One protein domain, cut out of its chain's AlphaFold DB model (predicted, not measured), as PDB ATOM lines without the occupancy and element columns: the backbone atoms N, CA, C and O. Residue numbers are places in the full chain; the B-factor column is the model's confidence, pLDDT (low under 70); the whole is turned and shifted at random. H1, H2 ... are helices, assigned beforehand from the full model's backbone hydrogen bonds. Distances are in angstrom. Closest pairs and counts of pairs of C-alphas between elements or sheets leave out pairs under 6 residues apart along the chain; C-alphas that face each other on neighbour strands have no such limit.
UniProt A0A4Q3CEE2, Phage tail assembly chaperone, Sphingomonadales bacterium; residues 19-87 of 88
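This is residues 19 to 87 of the 88 residues of the protein "Phage tail assembly chaperone" of Sphingomonadales bacterium (UniProt A0A4Q3CEE2). Three short helices, H1, H2 and H3, gather loosely into a small head, and from it a long arm holding H4 and H5 sticks out, with residues 52 to 87 standing free. The arm makes most of the length, and H4 and H5 follow each other along it without contact. The printed part has 69 residues with five named helices, in the order H1, H2, H3, H4, H5, and no named strand; its class is all helix. The whole is extended, with a radius of gyration of the C-alphas of 21.6 A, and flat, with spans of 62 by 36 by 17 A.

H1, residues 19 to 28, begins at C-alpha 19 at (-18.703, -59.427, -53.476) and is 12.3 A long. H2 is residues 33 to 38, 8.6 A, and H3 residues 41 to 47, 9.9 A. H4, residues 59 to 68, is 14.3 A long and begins at (-19.954, -24.165, -46.403). H5, residues 76 to 85, is 15.6 A long and ends at C-alpha 85 at (-51.697, -41.693, -23.256).

H1 and H2 only just touch, with 3 pairs of C-alphas within 8 A, the closest those of Gly 25 and Phe 36 at 6.3 A. They run opposite ways at a steep tilt of 66 degrees. H1 and H3 are close but not clearly touching, the closest C-alphas being those of Gly 25 and Leu 44, 7.9 A apart. H2 and H3 are only just apart, at 8.3 A. H4 touches no helix, and neither does H5. Every O i to N i+4 pair is within hydrogen-bond range in H1, H2, H3 and H4; in H5 4 of 6 are.

The C-alphas farthest apart are those of Leu 28 and Ser 87, 62.4 A. The printed part has no cut. The link from H3 to H4, 11 residues, is long. Mean pLDDT of the printed part is 80.1; residues 51 to 56 and 73 to 87 are under 70.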
ATOM      1  N   ASP A  19     -19.552 -58.361 -52.933       93.06
ATOM      2  CA  ASP A  19     -18.703 -59.427 -53.476       93.06
ATOM      3  C   ASP A  19     -17.255 -58.952 -53.695       93.06
ATOM      4  O   ASP A  19     -16.300 -59.560 -53.212       93.06
ATOM      5  N   ALA A  20     -17.097 -57.772 -54.304       90.00
ATOM      6  CA  ALA A  20     -15.793 -57.162 -54.530       90.00
ATOM      7  C   ALA A  20     -15.091 -56.786 -53.215       90.00
ATOM      8  O   ALA A  20     -13.883 -56.985 -53.089       90.00
ATOM      9  N   ALA A  21     -15.833 -56.264 -52.231       89.94
ATOM     10  CA  ALA A  21     -15.278 -55.892 -50.931       89.94
ATOM     11  C   ALA A  21     -14.765 -57.116 -50.151       89.94
ATOM     12  O   ALA A  21     -13.655 -57.085 -49.617       89.94
ATOM     13  N   LEU A  22     -15.537 -58.207 -50.135       93.12
ATOM     14  CA  LEU A  22     -15.166 -59.457 -49.466       93.12
ATOM     15  C   LEU A  22     -14.000 -60.152 -50.175       93.12
ATOM     16  O   LEU A  22     -13.053 -60.583 -49.515       93.12
ATOM     17  N   HIS A  23     -14.023 -60.211 -51.509       93.25
ATOM     18  CA  HIS A  23     -12.918 -60.772 -52.286       93.25
ATOM     19  C   HIS A  23     -11.618 -59.986 -52.073       93.25
ATOM     20  O   HIS A  23     -10.551 -60.577 -51.913       93.25
ATOM     21  N   PHE A  24     -11.696 -58.656 -52.013       92.12
ATOM     22  CA  PHE A  24     -10.541 -57.811 -51.737       92.12
ATOM     23  C   PHE A  24      -9.995 -58.011 -50.314       92.12
ATOM     24  O   PHE A  24      -8.804 -58.276 -50.149       92.12
ATOM     25  N   GLY A  25     -10.853 -57.931 -49.293       91.44
ATOM     26  CA  GLY A  25     -10.441 -58.003 -47.889       91.44
ATOM     27  C   GLY A  25     -10.001 -59.396 -47.433       91.44
ATOM     28  O   GLY A  25      -8.917 -59.556 -46.869       91.44
ATOM     29  N   LEU A  26     -10.822 -60.413 -47.692       93.12
ATOM     30  CA  LEU A  26     -10.589 -61.781 -47.213       93.12
ATOM     31  C   LEU A  26      -9.784 -62.624 -48.213       93.12
ATOM     32  O   LEU A  26      -9.065 -63.535 -47.811       93.12
ATOM     33  N   GLY A  27      -9.892 -62.328 -49.512       93.12
ATOM     34  CA  GLY A  27      -9.200 -63.057 -50.577       93.12
ATOM     35  C   GLY A  27      -7.826 -62.476 -50.905       93.12
ATOM     36  O   GLY A  27      -6.809 -63.123 -50.669       93.12
ATOM     37  N   LEU A  28      -7.790 -61.258 -51.451       91.31
ATOM     38  CA  LEU A  28      -6.554 -60.640 -51.953       91.31
ATOM     39  C   LEU A  28      -5.616 -60.197 -50.826       91.31
ATOM     40  O   LEU A  28      -4.428 -60.512 -50.864       91.31
ATOM     41  N   LEU A  29      -6.137 -59.501 -49.812       91.38
ATOM     42  CA  LEU A  29      -5.348 -59.064 -48.653       91.38
ATOM     43  C   LEU A  29      -5.154 -60.166 -47.602       91.38
ATOM     44  O   LEU A  29      -4.279 -60.040 -46.748       91.38
ATOM     45  N   ARG A  30      -5.950 -61.242 -47.671       92.56
ATOM     46  CA  ARG A  30      -5.925 -62.385 -46.739       92.56
ATOM     47  C   ARG A  30      -6.022 -61.961 -45.270       92.56
ATOM     48  O   ARG A  30      -5.384 -62.560 -44.404       92.56
ATOM     49  N   LEU A  31      -6.804 -60.920 -44.987       92.25
ATOM     50  CA  LEU A  31      -7.056 -60.489 -43.617       92.25
ATOM     51  C   LEU A  31      -7.834 -61.574 -42.866       92.25
ATOM     52  O   LEU A  31      -8.710 -62.228 -43.433       92.25
ATOM     53  N   SER A  32      -7.547 -61.726 -41.571       95.25
ATOM     54  CA  SER A  32      -8.457 -62.461 -40.691       95.25
ATOM     55  C   SER A  32      -9.837 -61.784 -40.717       95.25
ATOM     56  O   SER A  32      -9.881 -60.547 -40.724       95.25
ATOM     57  N   PRO A  33     -10.952 -62.537 -40.694       93.56
ATOM     58  CA  PRO A  33     -12.296 -61.966 -40.647       93.56
ATOM     59  C   PRO A  33     -12.479 -60.923 -39.539       93.56
ATOM     60  O   PRO A  33     -13.067 -59.875 -39.791       93.56
ATOM     61  N   ASP A  34     -11.915 -61.158 -38.352       96.44
ATOM     62  CA  ASP A  34     -12.007 -60.220 -37.225       96.44
ATOM     63  C   ASP A  34     -11.344 -58.875 -37.538       96.44
ATOM     64  O   ASP A  34     -11.882 -57.814 -37.233       96.44
ATOM     65  N   VAL A  35     -10.185 -58.912 -38.205       94.94
ATOM     66  CA  VAL A  35      -9.463 -57.702 -38.615       94.94
ATOM     67  C   VAL A  35     -10.243 -56.978 -39.702       94.94
ATOM     68  O   VAL A  35     -10.399 -55.766 -39.627       94.94
ATOM     69  N   PHE A  36     -10.772 -57.708 -40.687       93.88
ATOM     70  CA  PHE A  36     -11.565 -57.121 -41.765       93.88
ATOM     71  C   PHE A  36     -12.802 -56.382 -41.239       93.88
ATOM     72  O   PHE A  36     -13.060 -55.258 -41.663       93.88
ATOM     73  N   TRP A  37     -13.534 -56.972 -40.292       93.44
ATOM     74  CA  TRP A  37     -14.726 -56.346 -39.715       93.44
ATOM     75  C   TRP A  37     -14.422 -55.221 -38.723       93.44
ATOM     76  O   TRP A  37     -15.280 -54.370 -38.498       93.44
ATOM     77  N   ALA A  38     -13.214 -55.180 -38.159       96.31
ATOM     78  CA  ALA A  38     -12.762 -54.068 -37.329       96.31
ATOM     79  C   ALA A  38     -12.335 -52.833 -38.148       96.31
ATOM     80  O   ALA A  38     -12.255 -51.738 -37.589       96.31
ATOM     81  N   LEU A  39     -12.061 -52.984 -39.450       92.94
ATOM     82  CA  LEU A  39     -11.650 -51.867 -40.304       92.94
ATOM     83  C   LEU A  39     -12.791 -50.876 -40.527       92.94
ATOM     84  O   LEU A  39     -13.916 -51.231 -40.886       92.94
ATOM     85  N   SER A  40     -12.463 -49.591 -40.445       89.88
ATOM     86  CA  SER A  40     -13.336 -48.544 -40.957       89.88
ATOM     87  C   SER A  40     -13.372 -48.563 -42.492       89.88
ATOM     88  O   SER A  40     -12.408 -48.929 -43.170       89.88
ATOM     89  N   LEU A  41     -14.466 -48.065 -43.079       83.94
ATOM     90  CA  LEU A  41     -14.592 -47.949 -44.539       83.94
ATOM     91  C   LEU A  41     -13.489 -47.066 -45.157       83.94
ATOM     92  O   LEU A  41     -13.079 -47.275 -46.302       83.94
ATOM     93  N   ARG A  42     -12.982 -46.086 -44.397       83.81
ATOM     94  CA  ARG A  42     -11.873 -45.221 -44.814       83.81
ATOM     95  C   ARG A  42     -10.554 -45.991 -44.877       83.81
ATOM     96  O   ARG A  42      -9.810 -45.803 -45.835       83.81
ATOM     97  N   GLU A  43     -10.282 -46.856 -43.906       89.62
ATOM     98  CA  GLU A  43      -9.094 -47.716 -43.918       89.62
ATOM     99  C   GLU A  43      -9.180 -48.759 -45.033       89.62
ATOM    100  O   GLU A  43      -8.219 -48.933 -45.779       89.62
ATOM    101  N   LEU A  44     -10.351 -49.368 -45.244       88.00
ATOM    102  CA  LEU A  44     -10.566 -50.271 -46.376       88.00
ATOM    103  C   LEU A  44     -10.329 -49.565 -47.725       88.00
ATOM    104  O   LEU A  44      -9.665 -50.106 -48.608       88.00
ATOM    105  N   SER A  45     -10.807 -48.324 -47.869       84.56
ATOM    106  CA  SER A  45     -10.564 -47.499 -49.065       84.56
ATOM    107  C   SER A  45      -9.084 -47.151 -49.246       84.56
ATOM    108  O   SER A  45      -8.599 -47.096 -50.377       84.56
ATOM    109  N   ALA A  46      -8.358 -46.926 -48.148       85.44
ATOM    110  CA  ALA A  46      -6.919 -46.687 -48.168       85.44
ATOM    111  C   ALA A  46      -6.155 -47.906 -48.688       85.44
ATOM    112  O   ALA A  46      -5.336 -47.772 -49.597       85.44
ATOM    113  N   LEU A  47      -6.484 -49.092 -48.168       86.88
ATOM    114  CA  LEU A  47      -5.903 -50.363 -48.605       86.88
ATOM    115  C   LEU A  47      -6.192 -50.636 -50.086       86.88
ATOM    116  O   LEU A  47      -5.320 -51.117 -50.805       86.88
ATOM    117  N   GLY A  48      -7.389 -50.282 -50.558       82.62
ATOM    118  CA  GLY A  48      -7.788 -50.390 -51.964       82.62
ATOM    119  C   GLY A  48      -7.153 -49.362 -52.906       82.62
ATOM    120  O   GLY A  48      -7.506 -49.330 -54.083       82.62
ATOM    121  N   GLY A  49      -6.267 -48.484 -52.417       76.00
ATOM    122  CA  GLY A  49      -5.665 -47.414 -53.223       76.00
ATOM    123  C   GLY A  49      -6.666 -46.342 -53.671       76.00
ATOM    124  O   GLY A  49      -6.382 -45.557 -54.574       76.00
ATOM    125  N   ALA A  50      -7.846 -46.299 -53.049       70.25
ATOM    126  CA  ALA A  50      -8.953 -45.419 -53.413       70.25
ATOM    127  C   ALA A  50      -8.932 -44.076 -52.665       70.25
ATOM    128  O   ALA A  50      -9.844 -43.265 -52.847       70.25
ATOM    129  N   LEU A  51      -7.901 -43.804 -51.852       68.44
ATOM    130  CA  LEU A  51      -7.666 -42.486 -51.255       68.44
ATOM    131  C   LEU A  51      -7.291 -41.468 -52.343       68.44
ATOM    132  O   LEU A  51      -6.142 -41.053 -52.485       68.44
ATOM    133  N   ARG A  52      -8.282 -41.024 -53.114       63.03
ATOM    134  CA  ARG A  52      -8.209 -39.718 -53.762       63.03
ATOM    135  C   ARG A  52      -8.398 -38.644 -52.696       63.03
ATOM    136  O   ARG A  52      -9.236 -38.827 -51.810       63.03
ATOM    137  N   PRO A  53      -7.688 -37.507 -52.790       57.66
ATOM    138  CA  PRO A  53      -8.053 -36.334 -52.016       57.66
ATOM    139  C   PRO A  53      -9.495 -35.966 -52.371       57.66
ATOM    140  O   PRO A  53      -9.797 -35.517 -53.477       57.66
ATOM    141  N   VAL A  54     -10.405 -36.225 -51.436       62.12
ATOM    142  CA  VAL A  54     -11.773 -35.728 -51.507       62.12
ATOM    143  C   VAL A  54     -11.686 -34.254 -51.157       62.12
ATOM    144  O   VAL A  54     -11.258 -33.906 -50.056       62.12
ATOM    145  N   GLN A  55     -12.057 -33.385 -52.097       63.84
ATOM    146  CA  GLN A  55     -12.271 -31.986 -51.753       63.84
ATOM    147  C   GLN A  55     -13.392 -31.943 -50.714       63.84
ATOM    148  O   GLN A  55     -14.479 -32.475 -50.948       63.84
ATOM    149  N   GLY A  56     -13.083 -31.404 -49.533       69.12
ATOM    150  CA  GLY A  56     -14.053 -31.272 -48.453       69.12
ATOM    151  C   GLY A  56     -15.270 -30.481 -48.921       69.12
ATOM    152  O   GLY A  56     -15.161 -29.633 -49.806       69.12
ATOM    153  N   ILE A  57     -16.437 -30.770 -48.343       77.25
ATOM    154  CA  ILE A  57     -17.633 -29.990 -48.649       77.25
ATOM    155  C   ILE A  57     -17.406 -28.554 -48.167       77.25
ATOM    156  O   ILE A  57     -16.994 -28.332 -47.026       77.25
ATOM    157  N   ASP A  58     -17.625 -27.577 -49.041       82.12
ATOM    158  CA  ASP A  58     -17.576 -26.183 -48.626       82.12
ATOM    159  C   ASP A  58     -18.849 -25.813 -47.844       82.12
ATOM    160  O   ASP A  58     -19.828 -26.568 -47.757       82.12
ATOM    161  N   ARG A  59     -18.837 -24.627 -47.233       84.88
ATOM    162  CA  ARG A  59     -19.954 -24.165 -46.403       84.88
ATOM    163  C   ARG A  59     -21.249 -23.998 -47.204       84.88
ATOM    164  O   ARG A  59     -22.334 -24.201 -46.661       84.88
ATOM    165  N   THR A  60     -21.139 -23.664 -48.486       87.94
ATOM    166  CA  THR A  60     -22.276 -23.509 -49.397       87.94
ATOM    167  C   THR A  60     -22.919 -24.862 -49.690       87.94
ATOM    168  O   THR A  60     -24.140 -25.003 -49.595       87.94
ATOM    169  N   GLY A  61     -22.100 -25.873 -49.973       86.00
ATOM    170  CA  GLY A  61     -22.502 -27.253 -50.198       86.00
ATOM    171  C   GLY A  61     -23.168 -27.847 -48.966       86.00
ATOM    172  O   GLY A  61     -24.252 -28.416 -49.082       86.00
ATOM    173  N   LEU A  62     -22.595 -27.636 -47.778       87.88
ATOM    174  CA  LEU A  62     -23.226 -28.070 -46.530       87.88
ATOM    175  C   LEU A  62     -24.596 -27.405 -46.323       87.88
ATOM    176  O   LEU A  62     -25.573 -28.092 -46.030       87.88
ATOM    177  N   GLY A  63     -24.701 -26.091 -46.544       91.19
ATOM    178  CA  GLY A  63     -25.975 -25.373 -46.431       91.19
ATOM    179  C   GLY A  63     -27.042 -25.865 -47.416       91.19
ATOM    180  O   GLY A  63     -28.225 -25.911 -47.077       91.19
ATOM    181  N   ALA A  64     -26.642 -26.275 -48.621       90.25
ATOM    182  CA  ALA A  64     -27.547 -26.879 -49.594       90.25
ATOM    183  C   ALA A  64     -28.055 -28.259 -49.140       90.25
ATOM    184  O   ALA A  64     -29.232 -28.561 -49.345       90.25
ATOM    185  N   LEU A  65     -27.204 -29.069 -48.494       87.38
ATOM    186  CA  LEU A  65     -27.615 -30.354 -47.915       87.38
ATOM    187  C   LEU A  65     -28.613 -30.151 -46.770       87.38
ATOM    188  O   LEU A  65     -29.669 -30.772 -46.788       87.38
ATOM    189  N   MET A  66     -28.334 -29.235 -45.841       90.50
ATOM    190  CA  MET A  66     -29.230 -28.953 -44.706       90.50
ATOM    191  C   MET A  66     -30.622 -28.490 -45.156       90.50
ATOM    192  O   MET A  66     -31.626 -28.856 -44.561       90.50
ATOM    193  N   LYS A  67     -30.703 -27.700 -46.236       89.88
ATOM    194  CA  LYS A  67     -31.994 -27.300 -46.824       89.88
ATOM    195  C   LYS A  67     -32.717 -28.454 -47.517       89.88
ATOM    196  O   LYS A  67     -33.940 -28.441 -47.594       89.88
ATOM    197  N   ARG A  68     -31.968 -29.399 -48.096       88.00
ATOM    198  CA  ARG A  68     -32.516 -30.537 -48.845       88.00
ATOM    199  C   ARG A  68     -33.011 -31.649 -47.920       88.00
ATOM    200  O   ARG A  68     -34.003 -32.287 -48.256       88.00
ATOM    201  N   TRP A  69     -32.330 -31.856 -46.799       85.75
ATOM    202  CA  TRP A  69     -32.690 -32.802 -45.747       85.75
ATOM    203  C   TRP A  69     -32.834 -32.048 -44.425       85.75
ATOM    204  O   TRP A  69     -31.905 -32.053 -43.620       85.75
ATOM    205  N   PRO A  70     -33.956 -31.340 -44.222       82.56
ATOM    206  CA  PRO A  70     -34.247 -30.756 -42.927       82.56
ATOM    207  C   PRO A  70     -34.500 -31.892 -41.934       82.56
ATOM    208  O   PRO A  70     -35.386 -32.717 -42.150       82.56
ATOM    209  N   ASP A  71     -33.715 -31.948 -40.860       82.75
ATOM    210  CA  ASP A  71     -34.005 -32.851 -39.754       82.75
ATOM    211  C   ASP A  71     -35.306 -32.383 -39.095       82.75
ATOM    212  O   ASP A  71     -35.379 -31.286 -38.531       82.75
ATOM    213  N   GLU A  72     -36.358 -33.194 -39.185       74.00
ATOM    214  CA  GLU A  72     -37.554 -32.960 -38.388       74.00
ATOM    215  C   GLU A  72     -37.187 -33.164 -36.920       74.00
ATOM    216  O   GLU A  72     -36.533 -34.142 -36.546       74.00
ATOM    217  N   VAL A  73     -37.583 -32.216 -36.069       64.19
ATOM    218  CA  VAL A  73     -37.389 -32.325 -34.625       64.19
ATOM    219  C   VAL A  73     -38.254 -33.487 -34.145       64.19
ATOM    220  O   VAL A  73     -39.409 -33.304 -33.771       64.19
ATOM    221  N   ALA A  74     -37.678 -34.688 -34.127       58.28
ATOM    222  CA  ALA A  74     -38.329 -35.933 -33.731       58.28
ATOM    223  C   ALA A  74     -38.902 -35.913 -32.295       58.28
ATOM    224  O   ALA A  74     -39.515 -36.884 -31.867       58.28
ATOM    225  N   GLY A  75     -38.710 -34.827 -31.537       55.75
ATOM    226  CA  GLY A  75     -39.297 -34.601 -30.216       55.75
ATOM    227  C   GLY A  75     -40.597 -33.785 -30.190       55.75
ATOM    228  O   GLY A  75     -41.267 -33.796 -29.159       55.75
ATOM    229  N   ALA A  76     -40.989 -33.093 -31.269       58.34
ATOM    230  CA  ALA A  76     -42.208 -32.272 -31.247       58.34
ATOM    231  C   ALA A  76     -43.476 -33.149 -31.209       58.34
ATOM    232  O   ALA A  76     -44.328 -32.954 -30.344       58.34
ATOM    233  N   ASP A  77     -43.535 -34.197 -32.037       57.94
ATOM    234  CA  ASP A  77     -44.681 -35.121 -32.078       57.94
ATOM    235  C   ASP A  77     -44.726 -36.114 -30.904       57.94
ATOM    236  O   ASP A  77     -45.799 -36.575 -30.513       57.94
ATOM    237  N   GLN A  78     -43.591 -36.409 -30.259       58.59
ATOM    238  CA  GLN A  78     -43.570 -37.294 -29.083       58.59
ATOM    239  C   GLN A  78     -44.250 -36.671 -27.852       58.59
ATOM    240  O   GLN A  78     -44.717 -37.403 -26.980       58.59
ATOM    241  N   SER A  79     -44.331 -35.339 -27.779       57.28
ATOM    242  CA  SER A  79     -45.020 -34.616 -26.697       57.28
ATOM    243  C   SER A  79     -46.538 -34.796 -26.802       57.28
ATOM    244  O   SER A  79     -47.185 -35.192 -25.831       57.28
ATOM    245  N   ALA A  80     -47.074 -34.640 -28.017       59.06
ATOM    246  CA  ALA A  80     -48.493 -34.821 -28.317       59.06
ATOM    247  C   ALA A  80     -48.955 -36.276 -28.118       59.06
ATOM    248  O   ALA A  80     -50.054 -36.518 -27.618       59.06
ATOM    249  N   LEU A  81     -48.099 -37.254 -28.444       58.41
ATOM    250  CA  LEU A  81     -48.377 -38.676 -28.205       58.41
ATOM    251  C   LEU A  81     -48.288 -39.061 -26.714       58.41
ATOM    252  O   LEU A  81     -49.011 -39.953 -26.272       58.41
ATOM    253  N   ARG A  82     -47.447 -38.385 -25.916       61.22
ATOM    254  CA  ARG A  82     -47.361 -38.608 -24.459       61.22
ATOM    255  C   ARG A  82     -48.564 -38.044 -23.704       61.22
ATOM    256  O   ARG A  82     -49.024 -38.702 -22.776       61.22
ATOM    257  N   GLU A  83     -49.093 -36.886 -24.100       61.75
ATOM    258  CA  GLU A  83     -50.274 -36.282 -23.455       61.75
ATOM    259  C   GLU A  83     -51.566 -37.081 -23.706       61.75
ATOM    260  O   GLU A  83     -52.416 -37.176 -22.820       61.75
ATOM    261  N   GLN A  84     -51.695 -37.730 -24.870       63.81
ATOM    262  CA  GLN A  84     -52.863 -38.562 -25.198       63.81
ATOM    263  C   GLN A  84     -52.910 -39.885 -24.418       63.81
ATOM    264  O   GLN A  84     -53.994 -40.391 -24.142       63.81
ATOM    265  N   LEU A  85     -51.761 -40.438 -24.017       64.31
ATOM    266  CA  LEU A  85     -51.697 -41.693 -23.256       64.31
ATOM    267  C   LEU A  85     -51.958 -41.510 -21.751       64.31
ATOM    268  O   LEU A  85     -52.255 -42.487 -21.068       64.31
ATOM    269  N   THR A  86     -51.864 -40.285 -21.223       65.06
ATOM    270  CA  THR A  86     -52.094 -39.988 -19.794       65.06
ATOM    271  C   THR A  86     -53.514 -39.515 -19.471       65.06
ATOM    272  O   THR A  86     -53.784 -39.188 -18.319       65.06
ATOM    273  N   SER A  87     -54.413 -39.446 -20.459       58.47
ATOM    274  CA  SER A  87     -55.799 -38.967 -20.293       58.47
ATOM    275  C   SER A  87     -56.856 -40.079 -20.439       58.47
ATOM    276  O   SER A  87     -57.972 -39.818 -20.884       58.47
TER     277      SER A  87